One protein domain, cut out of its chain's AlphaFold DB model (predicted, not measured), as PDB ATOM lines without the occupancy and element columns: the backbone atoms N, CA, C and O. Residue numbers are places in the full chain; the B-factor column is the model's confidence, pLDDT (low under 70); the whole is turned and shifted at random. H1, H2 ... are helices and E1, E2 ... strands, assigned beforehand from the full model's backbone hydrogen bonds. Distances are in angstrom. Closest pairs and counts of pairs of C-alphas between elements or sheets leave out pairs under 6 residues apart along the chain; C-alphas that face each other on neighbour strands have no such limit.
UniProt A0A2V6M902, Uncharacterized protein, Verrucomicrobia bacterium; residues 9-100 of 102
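AT A GLANCE: This is residues 9 to 100 of the 102 residues of an uncharacterized protein of Verrucomicrobia bacterium (UniProt A0A2V6M902). A small antiparallel sheet of three strands has a hairpin of two helices alongside it: H1 covers one face of the sheet over E2 and E3, while H2 runs beside the sheet at its E1 edge. After E3, a long stretch, residues 78 to 93, runs past the turn between E1 and E2 to the short H3, which only grazes the sheet. The printed part has 92 residues, with three named helices and three named strands in the order H1 H2 E1 E2 E3 H3. The sheet's order is E1 - E2 - E3, and the class is mixed, helices and strands. The whole is compact, with a radius of gyration of the C-alphas of 12.5 A and spans of 34 by 33 by 19 A.

IN THESE COORDINATES: E1, residues 50 to 57, begins with C-alpha 50 at (184.027, 181.226, 146.342) and is 22.7 A long from first to last C-alpha. E2, residues 60 to 67, is 23.8 A long, and E3, residues 73 to 77, is 11.1 A long. H1, residues 9 to 23, begins with C-alpha 9 at (176.377, 178.235, 152.752) and is 20.8 A long. H2, residues 31 to 47, is 24.9 A long. H3, residues 94 to 98, ends with C-alpha 98 at (200.493, 178.594, 142.544).

HOW THE PARTS SIT: E1, E2 and E3 form a meander, each strand the antiparallel neighbour of the one before. E1 and E2 are a hairpin at 158 degrees, with N 53 and O 64 within hydrogen-bond range at 2.9 A. E2 and E3 are a hairpin at 166 degrees, with N 77 and O 63 within hydrogen-bond range at 2.8 A. H1 is on the sheet at a height of 10.4 A, in two layers, a helix on one face of a sheet. It lies over E2 and E3 and runs along the strands, at 1 degrees to E2 on the local plane. H2 stands at the sheet's level, 2.5 A; its closest C-alphas to E1 are those of Asp 42 and Leu 52, 5.3 A apart. H1 and H2, a helical hairpin, only just touch, with 3 pairs of C-alphas within 8 A, made by residues 10 to 13 of H1 and 44 to 45 of H2. Their closest C-alphas, of Ala 13 and Phe 45, are 6.8 A apart. They run opposite ways at a shallow tilt of 20 degrees. H3 grazes the sheet with residues 94 to 95. It is close to H2 but not clearly touching, the closest C-alphas being those of Lys 39 and Tyr 94, 6.9 A apart. H1 and H3 are apart. In H1, H2 and H3 every O i to N i+4 pair is within hydrogen-bond range.

THE WHOLE: The two C-alphas farthest apart, of Arg 69 and Pro 84, are 34.8 A apart. The printed part has no cut. The link from E3 to H3, 16 residues, is long. The mean pLDDT of the printed part is 85.8; residues 93 to 100 are under 70.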
ATOM      1  N   GLU A   9     174.985 178.579 152.439       89.38
ATOM      2  CA  GLU A   9     176.377 178.235 152.752       89.38
ATOM      3  C   GLU A   9     177.346 179.363 152.393       89.38
ATOM      4  O   GLU A   9     178.194 179.726 153.204       89.38
ATOM      5  N   GLN A  10     177.182 179.980 151.218       90.81
ATOM      6  CA  GLN A  10     177.994 181.126 150.808       90.81
ATOM      7  C   GLN A  10     177.798 182.310 151.755       90.81
ATOM      8  O   GLN A  10     178.772 182.895 152.220       90.81
ATOM      9  N   ARG A  11     176.543 182.645 152.078       90.94
ATOM     10  CA  ARG A  11     176.230 183.724 153.027       90.94
ATOM     11  C   ARG A  11     176.853 183.473 154.393       90.94
ATOM     12  O   ARG A  11     177.421 184.392 154.978       90.94
ATOM     13  N   GLU A  12     176.759 182.242 154.881       92.12
ATOM     14  CA  GLU A  12     177.290 181.864 156.185       92.12
ATOM     15  C   GLU A  12     178.821 181.918 156.219       92.12
ATOM     16  O   GLU A  12     179.377 182.476 157.161       92.12
ATOM     17  N   ALA A  13     179.506 181.452 155.169       92.19
ATOM     18  CA  ALA A  13     180.962 181.556 155.063       92.19
ATOM     19  C   ALA A  13     181.442 183.018 155.125       92.19
ATOM     20  O   ALA A  13     182.363 183.341 155.878       92.19
ATOM     21  N   VAL A  14     180.779 183.922 154.390       91.88
ATOM     22  CA  VAL A  14     181.090 185.362 154.435       91.88
ATOM     23  C   VAL A  14     180.833 185.937 155.827       91.88
ATOM     24  O   VAL A  14     181.692 186.625 156.374       91.88
ATOM     25  N   ARG A  15     179.677 185.627 156.426       92.06
ATOM     26  CA  ARG A  15     179.298 186.114 157.760       92.06
ATOM     27  C   ARG A  15     180.302 185.687 158.829       92.06
ATOM     28  O   ARG A  15     180.704 186.513 159.645       92.06
ATOM     29  N   GLN A  16     180.721 184.423 158.813       91.50
ATOM     30  CA  GLN A  16     181.690 183.884 159.766       91.50
ATOM     31  C   GLN A  16     183.065 184.536 159.622       91.50
ATOM     32  O   GLN A  16     183.678 184.872 160.633       91.50
ATOM     33  N   LEU A  17     183.536 184.764 158.390       91.31
ATOM     34  CA  LEU A  17     184.809 185.447 158.156       91.31
ATOM     35  C   LEU A  17     184.782 186.886 158.681       91.31
ATOM     36  O   LEU A  17     185.690 187.290 159.401       91.31
ATOM     37  N   VAL A  18     183.731 187.643 158.352       89.81
ATOM     38  CA  VAL A  18     183.569 189.028 158.817       89.81
ATOM     39  C   VAL A  18     183.521 189.080 160.340       89.81
ATOM     40  O   VAL A  18     184.238 189.871 160.946       89.81
ATOM     41  N   TYR A  19     182.730 188.207 160.966       89.81
ATOM     42  CA  TYR A  19     182.668 188.118 162.421       89.81
ATOM     43  C   TYR A  19     184.043 187.821 163.027       89.81
ATOM     44  O   TYR A  19     184.450 188.489 163.972       89.81
ATOM     45  N   LEU A  20     184.785 186.864 162.466       88.06
ATOM     46  CA  LEU A  20     186.106 186.495 162.966       88.06
ATOM     47  C   LEU A  20     187.090 187.662 162.862       88.06
ATOM     48  O   LEU A  20     187.748 187.965 163.848       88.06
ATOM     49  N   VAL A  21     187.162 188.340 161.717       85.94
ATOM     50  CA  VAL A  21     188.100 189.458 161.505       85.94
ATOM     51  C   VAL A  21     187.756 190.685 162.359       85.94
ATOM     52  O   VAL A  21     188.651 191.445 162.717       85.94
ATOM     53  N   LEU A  22     186.480 190.877 162.708       85.25
ATOM     54  CA  LEU A  22     186.044 191.971 163.584       85.25
ATOM     55  C   LEU A  22     186.203 191.662 165.078       85.25
ATOM     56  O   LEU A  22     186.394 192.582 165.866       85.25
ATOM     57  N   THR A  23     186.081 190.397 165.484       86.19
ATOM     58  CA  THR A  23     186.126 190.006 166.906       86.19
ATOM     59  C   THR A  23     187.493 189.534 167.364       86.19
ATOM     60  O   THR A  23     187.834 189.672 168.538       86.19
ATOM     61  N   ARG A  24     188.288 188.964 166.461       83.38
ATOM     62  CA  ARG A  24     189.653 188.552 166.749       83.38
ATOM     63  C   ARG A  24     190.575 189.742 166.548       83.38
ATOM     64  O   ARG A  24     190.584 190.338 165.477       83.38
ATOM     65  N   ASP A  25     191.406 190.032 167.544       81.94
ATOM     66  CA  ASP A  25     192.484 190.990 167.341       81.94
ATOM     67  C   ASP A  25     193.515 190.407 166.364       81.94
ATOM     68  O   ASP A  25     194.268 189.478 166.683       81.94
ATOM     69  N   MET A  26     193.530 190.951 165.149       85.06
ATOM     70  CA  MET A  26     194.425 190.526 164.079       85.06
ATOM     71  C   MET A  26     195.894 190.821 164.409       85.06
ATOM     72  O   MET A  26     196.772 190.137 163.880       85.06
ATOM     73  N   ALA A  27     196.179 191.743 165.340       83.81
ATOM     74  CA  ALA A  27     197.534 192.035 165.807       83.81
ATOM     75  C   ALA A  27     198.207 190.837 166.502       83.81
ATOM     76  O   ALA A  27     199.431 190.783 166.597       83.81
ATOM     77  N   THR A  28     197.422 189.850 166.950       86.62
ATOM     78  CA  THR A  28     197.928 188.619 167.582       86.62
ATOM     79  C   THR A  28     198.571 187.642 166.599       86.62
ATOM     80  O   THR A  28     199.240 186.689 167.014       86.62
ATOM     81  N   PHE A  29     198.368 187.828 165.294       86.19
ATOM     82  CA  PHE A  29     199.029 187.005 164.294       86.19
ATOM     83  C   PHE A  29     200.491 187.428 164.123       86.19
ATOM     84  O   PHE A  29     200.816 188.609 164.050       86.19
ATOM     85  N   ASN A  30     201.371 186.437 163.989       89.50
ATOM     86  CA  ASN A  30     202.645 186.633 163.304       89.50
ATOM     87  C   ASN A  30     202.465 186.294 161.807       89.50
ATOM     88  O   ASN A  30     201.472 185.638 161.458       89.50
ATOM     89  N   PRO A  31     203.399 186.700 160.928       87.94
ATOM     90  CA  PRO A  31     203.279 186.471 159.489       87.94
ATOM     91  C   PRO A  31     202.979 185.012 159.117       87.94
ATOM     92  O   PRO A  31     202.099 184.743 158.304       87.94
ATOM     93  N   ASP A  32     203.644 184.041 159.742       87.81
ATOM     94  CA  ASP A  32     203.492 182.631 159.367       87.81
ATOM     95  C   ASP A  32     202.149 182.037 159.787       87.81
ATOM     96  O   ASP A  32     201.501 181.333 159.005       87.81
ATOM     97  N   ARG A  33     201.668 182.375 160.989       88.88
ATOM     98  CA  ARG A  33     200.314 182.003 161.423       88.88
ATOM     99  C   ARG A  33     199.259 182.673 160.554       88.88
ATOM    100  O   ARG A  33     198.237 182.050 160.276       88.88
ATOM    101  N   PHE A  34     199.506 183.903 160.111       89.31
ATOM    102  CA  PHE A  34     198.606 184.609 159.208       89.31
ATOM    103  C   PHE A  34     198.527 183.923 157.839       89.31
ATOM    104  O   PHE A  34     197.429 183.625 157.373       89.31
ATOM    105  N   LYS A  35     199.674 183.558 157.245       87.81
ATOM    106  CA  LYS A  35     199.740 182.767 155.998       87.81
ATOM    107  C   LYS A  35     198.950 181.465 156.117       87.81
ATOM    108  O   LYS A  35     198.178 181.122 155.223       87.81
ATOM    109  N   TYR A  36     199.153 180.724 157.206       88.75
ATOM    110  CA  TYR A  36     198.455 179.459 157.434       88.75
ATOM    111  C   TYR A  36     196.942 179.668 157.553       88.75
ATOM    112  O   TYR A  36     196.161 178.992 156.883       88.75
ATOM    113  N   TRP A  37     196.532 180.673 158.328       89.94
ATOM    114  CA  TRP A  37     195.127 181.026 158.497       89.94
ATOM    115  C   TRP A  37     194.457 181.443 157.177       89.94
ATOM    116  O   TRP A  37     193.339 181.001 156.897       89.94
ATOM    117  N   ILE A  38     195.142 182.216 156.326       88.81
ATOM    118  CA  ILE A  38     194.651 182.574 154.986       88.81
ATOM    119  C   ILE A  38     194.424 181.319 154.143       88.81
ATOM    120  O   ILE A  38     193.351 181.168 153.559       88.81
ATOM    121  N   LYS A  39     195.397 180.398 154.106       88.25
ATOM    122  CA  LYS A  39     195.301 179.149 153.330       88.25
ATOM    123  C   LYS A  39     194.114 178.292 153.767       88.25
ATOM    124  O   LYS A  39     193.344 177.825 152.926       88.25
ATOM    125  N   GLU A  40     193.945 178.094 155.072       90.31
ATOM    126  CA  GLU A  40     192.807 177.343 155.608       90.31
ATOM    127  C   GLU A  40     191.473 178.016 155.282       90.31
ATOM    128  O   GLU A  40     190.491 177.341 154.959       90.31
ATOM    129  N   THR A  41     191.431 179.346 155.360       90.81
ATOM    130  CA  THR A  41     190.222 180.124 155.086       90.81
ATOM    131  C   THR A  41     189.855 180.062 153.604       90.81
ATOM    132  O   THR A  41     188.724 179.696 153.292       90.81
ATOM    133  N   ASP A  42     190.788 180.310 152.683       90.44
ATOM    134  CA  ASP A  42     190.523 180.209 151.238       90.44
ATOM    135  C   ASP A  42     190.076 178.791 150.840       90.44
ATOM    136  O   ASP A  42     189.101 178.632 150.106       90.44
ATOM    137  N   SER A  43     190.685 177.744 151.411       91.00
ATOM    138  CA  SER A  43     190.261 176.352 151.184       91.00
ATOM    139  C   SER A  43     188.792 176.110 151.565       91.00
ATOM    140  O   SER A  43     188.055 175.445 150.830       91.00
ATOM    141  N   LYS A  44     188.314 176.696 152.672       91.81
ATOM    142  CA  LYS A  44     186.895 176.629 153.068       91.81
ATOM    143  C   LYS A  44     185.991 177.384 152.090       91.81
ATOM    144  O   LYS A  44     184.917 176.886 151.762       91.81
ATOM    145  N   PHE A  45     186.422 178.544 151.596       93.38
ATOM    146  CA  PHE A  45     185.665 179.330 150.615       93.38
ATOM    147  C   PHE A  45     185.547 178.612 149.264       93.38
ATOM    148  O   PHE A  45     184.460 178.576 148.679       93.38
ATOM    149  N   ARG A  46     186.613 177.947 148.807       92.06
ATOM    150  CA  ARG A  46     186.599 177.178 147.552       92.06
ATOM    151  C   ARG A  46     185.576 176.047 147.561       92.06
ATOM    152  O   ARG A  46     184.928 175.818 146.541       92.06
ATOM    153  N   LYS A  47     185.351 175.404 148.714       92.94
ATOM    154  CA  LYS A  47     184.324 174.353 148.876       92.94
ATOM    155  C   LYS A  47     182.902 174.841 148.583       92.94
ATOM    156  O   LYS A  47     182.070 174.039 148.182       92.94
ATOM    157  N   VAL A  48     182.633 176.140 148.735       93.19
ATOM    158  CA  VAL A  48     181.321 176.758 148.459       93.19
ATOM    159  C   VAL A  48     181.311 177.583 147.161       93.19
ATOM    160  O   VAL A  48     180.427 178.415 146.938       93.19
ATOM    161  N   GLY A  49     182.294 177.362 146.280       92.25
ATOM    162  CA  GLY A  49     182.384 178.024 144.975       92.25
ATOM    163  C   GLY A  49     182.853 179.480 145.033       92.25
ATOM    164  O   GLY A  49     182.602 180.240 144.092       92.25
ATOM    165  N   LEU A  50     183.509 179.878 146.125       93.31
ATOM    166  CA  LEU A  50     184.027 181.226 146.342       93.31
ATOM    167  C   LEU A  50     185.554 181.234 146.394       93.31
ATOM    168  O   LEU A  50     186.191 180.232 146.695       93.31
ATOM    169  N   MET A  51     186.133 182.393 146.129       92.06
ATOM    170  CA  MET A  51     187.563 182.644 146.220       92.06
ATOM    171  C   MET A  51     187.795 183.847 147.118       92.06
ATOM    172  O   MET A  51     187.084 184.851 146.994       92.06
ATOM    173  N   LEU A  52     188.772 183.743 148.008       91.75
ATOM    174  CA  LEU A  52     189.108 184.784 148.961       91.75
ATOM    175  C   LEU A  52     190.477 185.368 148.619       91.75
ATOM    176  O   LEU A  52     191.458 184.647 148.463       91.75
ATOM    177  N   LYS A  53     190.535 186.694 148.512       90.12
ATOM    178  CA  LYS A  53     191.780 187.433 148.329       90.12
ATOM    179  C   LYS A  53     191.966 188.380 149.500       90.12
ATOM    180  O   LYS A  53     191.118 189.252 149.694       90.12
ATOM    181  N   PHE A  54     193.046 188.209 150.252       89.44
ATOM    182  CA  PHE A  54     193.454 189.165 151.275       89.44
ATOM    183  C   PHE A  54     194.410 190.195 150.676       89.44
ATOM    184  O   PHE A  54     195.085 189.922 149.688       89.44
ATOM    185  N   GLU A  55     194.441 191.382 151.265       88.69
ATOM    186  CA  GLU A  55     195.381 192.457 150.944       88.69
ATOM    187  C   GLU A  55     195.798 193.105 152.276       88.69
ATOM    188  O   GLU A  55     194.974 193.219 153.189       88.69
ATOM    189  N   ILE A  56     197.061 193.512 152.414       89.75
ATOM    190  CA  ILE A  56     197.523 194.307 153.561       89.75
ATOM    191  C   ILE A  56     197.936 195.675 153.046       89.75
ATOM    192  O   ILE A  56     198.825 195.778 152.212       89.75
ATOM    193  N   ARG A  57     197.294 196.733 153.543       88.81
ATOM    194  CA  ARG A  57     197.621 198.119 153.173       88.81
ATOM    195  C   ARG A  57     197.746 198.957 154.428       88.81
ATOM    196  O   ARG A  57     196.873 198.894 155.288       88.81
ATOM    197  N   ASP A  58     198.851 199.682 154.570       88.88
ATOM    198  CA  ASP A  58     199.164 200.459 155.779       88.88
ATOM    199  C   ASP A  58     199.085 199.623 157.073       88.88
ATOM    200  O   ASP A  58     198.749 200.114 158.153       88.88
ATOM    201  N   ARG A  59     199.414 198.328 156.956       89.62
ATOM    202  CA  ARG A  59     199.278 197.303 158.001       89.62
ATOM    203  C   ARG A  59     197.844 197.043 158.475       89.62
ATOM    204  O   ARG A  59     197.653 196.551 159.579       89.62
ATOM    205  N   PHE A  60     196.833 197.341 157.675       89.06
ATOM    206  CA  PHE A  60     195.456 196.905 157.902       89.06
ATOM    207  C   PHE A  60     195.122 195.743 156.972       89.06
ATOM    208  O   PHE A  60     195.600 195.716 155.838       89.06
ATOM    209  N   VAL A  61     194.314 194.785 157.438       88.69
ATOM    210  CA  VAL A  61     193.865 193.662 156.606       88.69
ATOM    211  C   VAL A  61     192.579 194.044 155.886       88.69
ATOM    212  O   VAL A  61     191.585 194.441 156.496       88.69
ATOM    213  N   TYR A  62     192.601 193.840 154.579       91.19
ATOM    214  CA  TYR A  62     191.485 193.968 153.660       91.19
ATOM    215  C   TYR A  62     191.219 192.595 153.056       91.19
ATOM    216  O   TYR A  62     192.115 191.747 152.978       91.19
ATOM    217  N   PHE A  63     189.995 192.366 152.591       91.94
ATOM    218  CA  PHE A  63     189.740 191.195 151.762       91.94
ATOM    219  C   PHE A  63     188.590 191.391 150.790       91.94
ATOM    220  O   PHE A  63     187.654 192.166 151.006       91.94
ATOM    221  N   ARG A  64     188.643 190.626 149.706       93.12
ATOM    222  CA  ARG A  64     187.604 190.542 148.686       93.12
ATOM    223  C   ARG A  64     187.219 189.094 148.471       93.12
ATOM    224  O   ARG A  64     188.066 188.205 148.469       93.12
ATOM    225  N   ILE A  65     185.931 188.875 148.242       93.00
ATOM    226  CA  ILE A  65     185.372 187.559 147.950       93.00
ATOM    227  C   ILE A  65     184.792 187.586 146.545       93.00
ATOM    228  O   ILE A  65     183.975 188.455 146.217       93.00
ATOM    229  N   ARG A  66     185.207 186.624 145.725       92.62
ATOM    230  CA  ARG A  66     184.780 186.466 144.334       92.62
ATOM    231  C   ARG A  66     184.099 185.124 144.117       92.62
ATOM    232  O   ARG A  66     184.415 184.146 144.786       92.62
ATOM    233  N   GLU A  67     183.182 185.062 143.164       91.50
ATOM    234  CA  GLU A  67     182.664 183.789 142.659       91.50
ATOM    235  C   GLU A  67     183.695 183.132 141.737       91.50
ATOM    236  O   GLU A  67     184.193 183.773 140.813       91.50
ATOM    237  N   ILE A  68     183.963 181.839 141.926       90.69
ATOM    238  CA  ILE A  68     184.908 181.104 141.068       90.69
ATOM    239  C   ILE A  68     184.409 181.049 139.617       90.69
ATOM    240  O   ILE A  68     185.196 181.161 138.685       90.69
ATOM    241  N   ARG A  69     183.093 180.900 139.410       88.19
ATOM    242  CA  ARG A  69     182.511 180.656 138.079       88.19
ATOM    243  C   ARG A  69     182.660 181.820 137.099       88.19
ATOM    244  O   ARG A  69     182.748 181.584 135.904       88.19
ATOM    245  N   ASN A  70     182.604 183.058 137.582       87.62
ATOM    246  CA  ASN A  70     182.550 184.253 136.729       87.62
ATOM    247  C   ASN A  70     183.467 185.389 137.217       87.62
ATOM    248  O   ASN A  70     183.448 186.475 136.646       87.62
ATOM    249  N   GLY A  71     184.227 185.177 138.296       86.69
ATOM    250  CA  GLY A  71     185.131 186.172 138.875       86.69
ATOM    251  C   GLY A  71     184.443 187.358 139.559       86.69
ATOM    252  O   GLY A  71     185.129 188.266 140.034       86.69
ATOM    253  N   ARG A  72     183.106 187.386 139.642       89.94
ATOM    254  CA  ARG A  72     182.357 188.528 140.177       89.94
ATOM    255  C   ARG A  72     182.671 188.732 141.655       89.94
ATOM    256  O   ARG A  72     182.509 187.813 142.454       89.94
ATOM    257  N   ILE A  73     183.039 189.958 142.030       91.25
ATOM    258  CA  ILE A  73     183.164 190.356 143.438       91.25
ATOM    259  C   ILE A  73     181.767 190.379 144.062       91.25
ATOM    260  O   ILE A  73     180.867 191.067 143.577       91.25
ATOM    261  N   ILE A  74     181.590 189.622 145.140       90.94
ATOM    262  CA  ILE A  74     180.321 189.546 145.876       90.94
ATOM    263  C   ILE A  74     180.387 190.220 147.238       90.94
ATOM    264  O   ILE A  74     179.347 190.582 147.784       90.94
ATOM    265  N   TYR A  75     181.595 190.396 147.773       91.44
ATOM    266  CA  TYR A  75     181.825 191.087 149.028       91.44
ATOM    267  C   TYR A  75     183.220 191.707 149.048       91.44
ATOM    268  O   TYR A  75     184.176 191.118 148.539       91.44
ATOM    269  N   GLN A  76     183.321 192.884 149.657       92.50
ATOM    270  CA  GLN A  76     184.567 193.588 149.909       92.50
ATOM    271  C   GLN A  76     184.534 194.099 151.346       92.50
ATOM    272  O   GLN A  76     183.530 194.658 151.786       92.50
ATOM    273  N   PHE A  77     185.620 193.856 152.063       90.75
ATOM    274  CA  PHE A  77     185.833 194.298 153.427       90.75
ATOM    275  C   PHE A  77     186.930 195.354 153.451       90.75
ATOM    276  O   PHE A  77     188.019 195.123 152.923       90.75
ATOM    277  N   GLU A  78     186.616 196.495 154.058       84.56
ATOM    278  CA  GLU A  78     187.430 197.706 153.945       84.56
ATOM    279  C   GLU A  78     188.464 197.886 155.059       84.56
ATOM    280  O   GLU A  78     189.372 198.661 154.840       84.56
ATOM    281  N   SER A  79     188.378 197.258 156.242       82.06
ATOM    282  CA  SER A  79     189.477 197.336 157.232       82.06
ATOM    283  C   SER A  79     189.249 196.464 158.466       82.06
ATOM    284  O   SER A  79     188.178 196.512 159.070       82.06
ATOM    285  N   SER A  80     190.290 195.746 158.901       78.62
ATOM    286  CA  SER A  80     190.381 195.084 160.217       78.62
ATOM    287  C   SER A  80     191.100 195.956 161.260       78.62
ATOM    288  O   SER A  80     191.251 197.160 161.064       78.62
ATOM    289  N   THR A  81     191.602 195.352 162.351       80.44
ATOM    290  CA  THR A  81     192.643 195.953 163.206       80.44
ATOM    291  C   THR A  81     194.013 195.968 162.514       80.44
ATOM    292  O   THR A  81     194.237 195.244 161.538       80.44
ATOM    293  N   ARG A  82     194.927 196.812 163.011       86.81
ATOM    294  CA  ARG A  82     196.297 196.945 162.500       86.81
ATOM    295  C   ARG A  82     197.150 195.731 162.892       86.81
ATOM    296  O   ARG A  82     197.177 195.359 164.059       86.81
ATOM    297  N   VAL A  83     197.887 195.156 161.947       89.25
ATOM    298  CA  VAL A  83     198.814 194.032 162.151       89.25
ATOM    299  C   VAL A  83     200.270 194.510 162.324       89.25
ATOM    300  O   VAL A  83     200.617 195.612 161.892       89.25
ATOM    301  N   PRO A  84     201.160 193.724 162.961       89.06
ATOM    302  CA  PRO A  84     202.559 194.117 163.158       89.06
ATOM    303  C   PRO A  84     203.466 193.883 161.933       89.06
ATOM    304  O   PRO A  84     204.659 194.160 162.017       89.06
ATOM    305  N   PHE A  85     202.923 193.402 160.810       88.44
ATOM    306  CA  PHE A  85     203.649 193.029 159.588       88.44
ATOM    307  C   PHE A  85     203.065 193.701 158.336       88.44
ATOM    308  O   PHE A  85     201.974 194.276 158.387       88.44
ATOM    309  N   ASP A  86     203.802 193.657 157.229       87.12
ATOM    310  CA  ASP A  86     203.406 194.217 155.933       87.12
ATOM    311  C   ASP A  86     203.042 193.111 154.923       87.12
ATOM    312  O   ASP A  86     203.193 191.920 155.200       87.12
ATOM    313  N   GLU A  87     202.562 193.490 153.738       84.31
ATOM    314  CA  GLU A  87     202.230 192.567 152.646       84.31
ATOM    315  C   GLU A  87     203.440 191.724 152.228       84.31
ATOM    316  O   GLU A  87     203.307 190.531 151.989       84.31
ATOM    317  N   ARG A  88     204.646 192.301 152.224       84.62
ATOM    318  CA  ARG A  88     205.880 191.588 151.835       84.62
ATOM    319  C   ARG A  88     206.224 190.410 152.746       84.62
ATOM    320  O   ARG A  88     206.954 189.510 152.337       84.62
ATOM    321  N   ASP A  89     205.702 190.414 153.968       80.62
ATOM    322  CA  ASP A  89     205.976 189.380 154.959       80.62
ATOM    323  C   ASP A  89     205.068 188.150 154.777       80.62
ATOM    324  O   ASP A  89     205.311 187.103 155.392       80.62
ATOM    325  N   VAL A  90     204.016 188.249 153.950       79.75
ATOM    326  CA  VAL A  90     202.943 187.253 153.835       79.75
ATOM    327  C   VAL A  90     202.476 187.019 152.398       79.75
ATOM    328  O   VAL A  90     202.335 187.933 151.607       79.75
ATOM    329  N   VAL A  91     202.179 185.763 152.053       74.50
ATOM    330  CA  VAL A  91     201.519 185.447 150.776       74.50
ATOM    331  C   VAL A  91     200.010 185.472 150.999       74.50
ATOM    332  O   VAL A  91     199.517 184.766 151.883       74.50
ATOM    333  N   LEU A  92     199.290 186.294 150.235       76.00
ATOM    334  CA  LEU A  92     197.924 186.719 150.561       76.00
ATOM    335  C   LEU A  92     196.832 186.048 149.719       76.00
ATOM    336  O   LEU A  92     195.635 186.270 149.941       76.00
ATOM    337  N   SER A  93     197.219 185.180 148.785       69.56
ATOM    338  CA  SER A  93     196.290 184.393 147.980       69.56
ATOM    339  C   SER A  93     196.877 183.047 147.544       69.56
ATOM    340  O   SER A  93     198.087 182.874 147.399       69.56
ATOM    341  N   TYR A  94     196.001 182.067 147.300       62.19
ATOM    342  CA  TYR A  94     196.400 180.786 146.705       62.19
ATOM    343  C   TYR A  94     196.964 180.957 145.285       62.19
ATOM    344  O   TYR A  94     197.848 180.208 144.881       62.19
ATOM    345  N   GLU A  95     196.494 181.959 144.538       66.06
ATOM    346  CA  GLU A  95     196.967 182.228 143.175       66.06
ATOM    347  C   GLU A  95     198.450 182.650 143.162       66.06
ATOM    348  O   GLU A  95     199.233 182.157 142.343       66.06
ATOM    349  N   GLU A  96     198.874 183.457 144.137       59.25
ATOM    350  CA  GLU A  96     200.285 183.826 144.353       59.25
ATOM    351  C   GLU A  96     201.147 182.638 144.807       59.25
ATOM    352  O   GLU A  96     202.329 182.567 144.489       59.25
ATOM    353  N   LEU A  97     200.564 181.655 145.501       54.09
ATOM    354  CA  LEU A  97     201.258 180.409 145.857       54.09
ATOM    355  C   LEU A  97     201.435 179.486 144.645       54.09
ATOM    356  O   LEU A  97     202.463 178.827 144.521       54.09
ATOM    357  N   SER A  98     200.447 179.434 143.749       52.81
ATOM    358  CA  SER A  98     200.493 178.594 142.544       52.81
ATOM    359  C   SER A  98     201.408 179.129 141.436       52.81
ATOM    360  O   SER A  98     201.760 178.383 140.528       52.81
ATOM    361  N   SER A  99     201.818 180.397 141.513       49.22
ATOM    362  CA  SER A  99     202.723 181.038 140.547       49.22
ATOM    363  C   SER A  99     204.214 180.918 140.908       49.22
ATOM    364  O   SER A  99     205.060 181.340 140.125       49.22
ATOM    365  N   GLY A 100     204.559 180.247 142.016       45.69
ATOM    366  CA  GLY A 100     205.935 179.891 142.406       45.69
ATOM    367  C   GLY A 100     206.546 178.713 141.633       45.69
ATOM    368  O   GLY A 100     207.322 177.950 142.201       45.69
TER     369      GLY A 100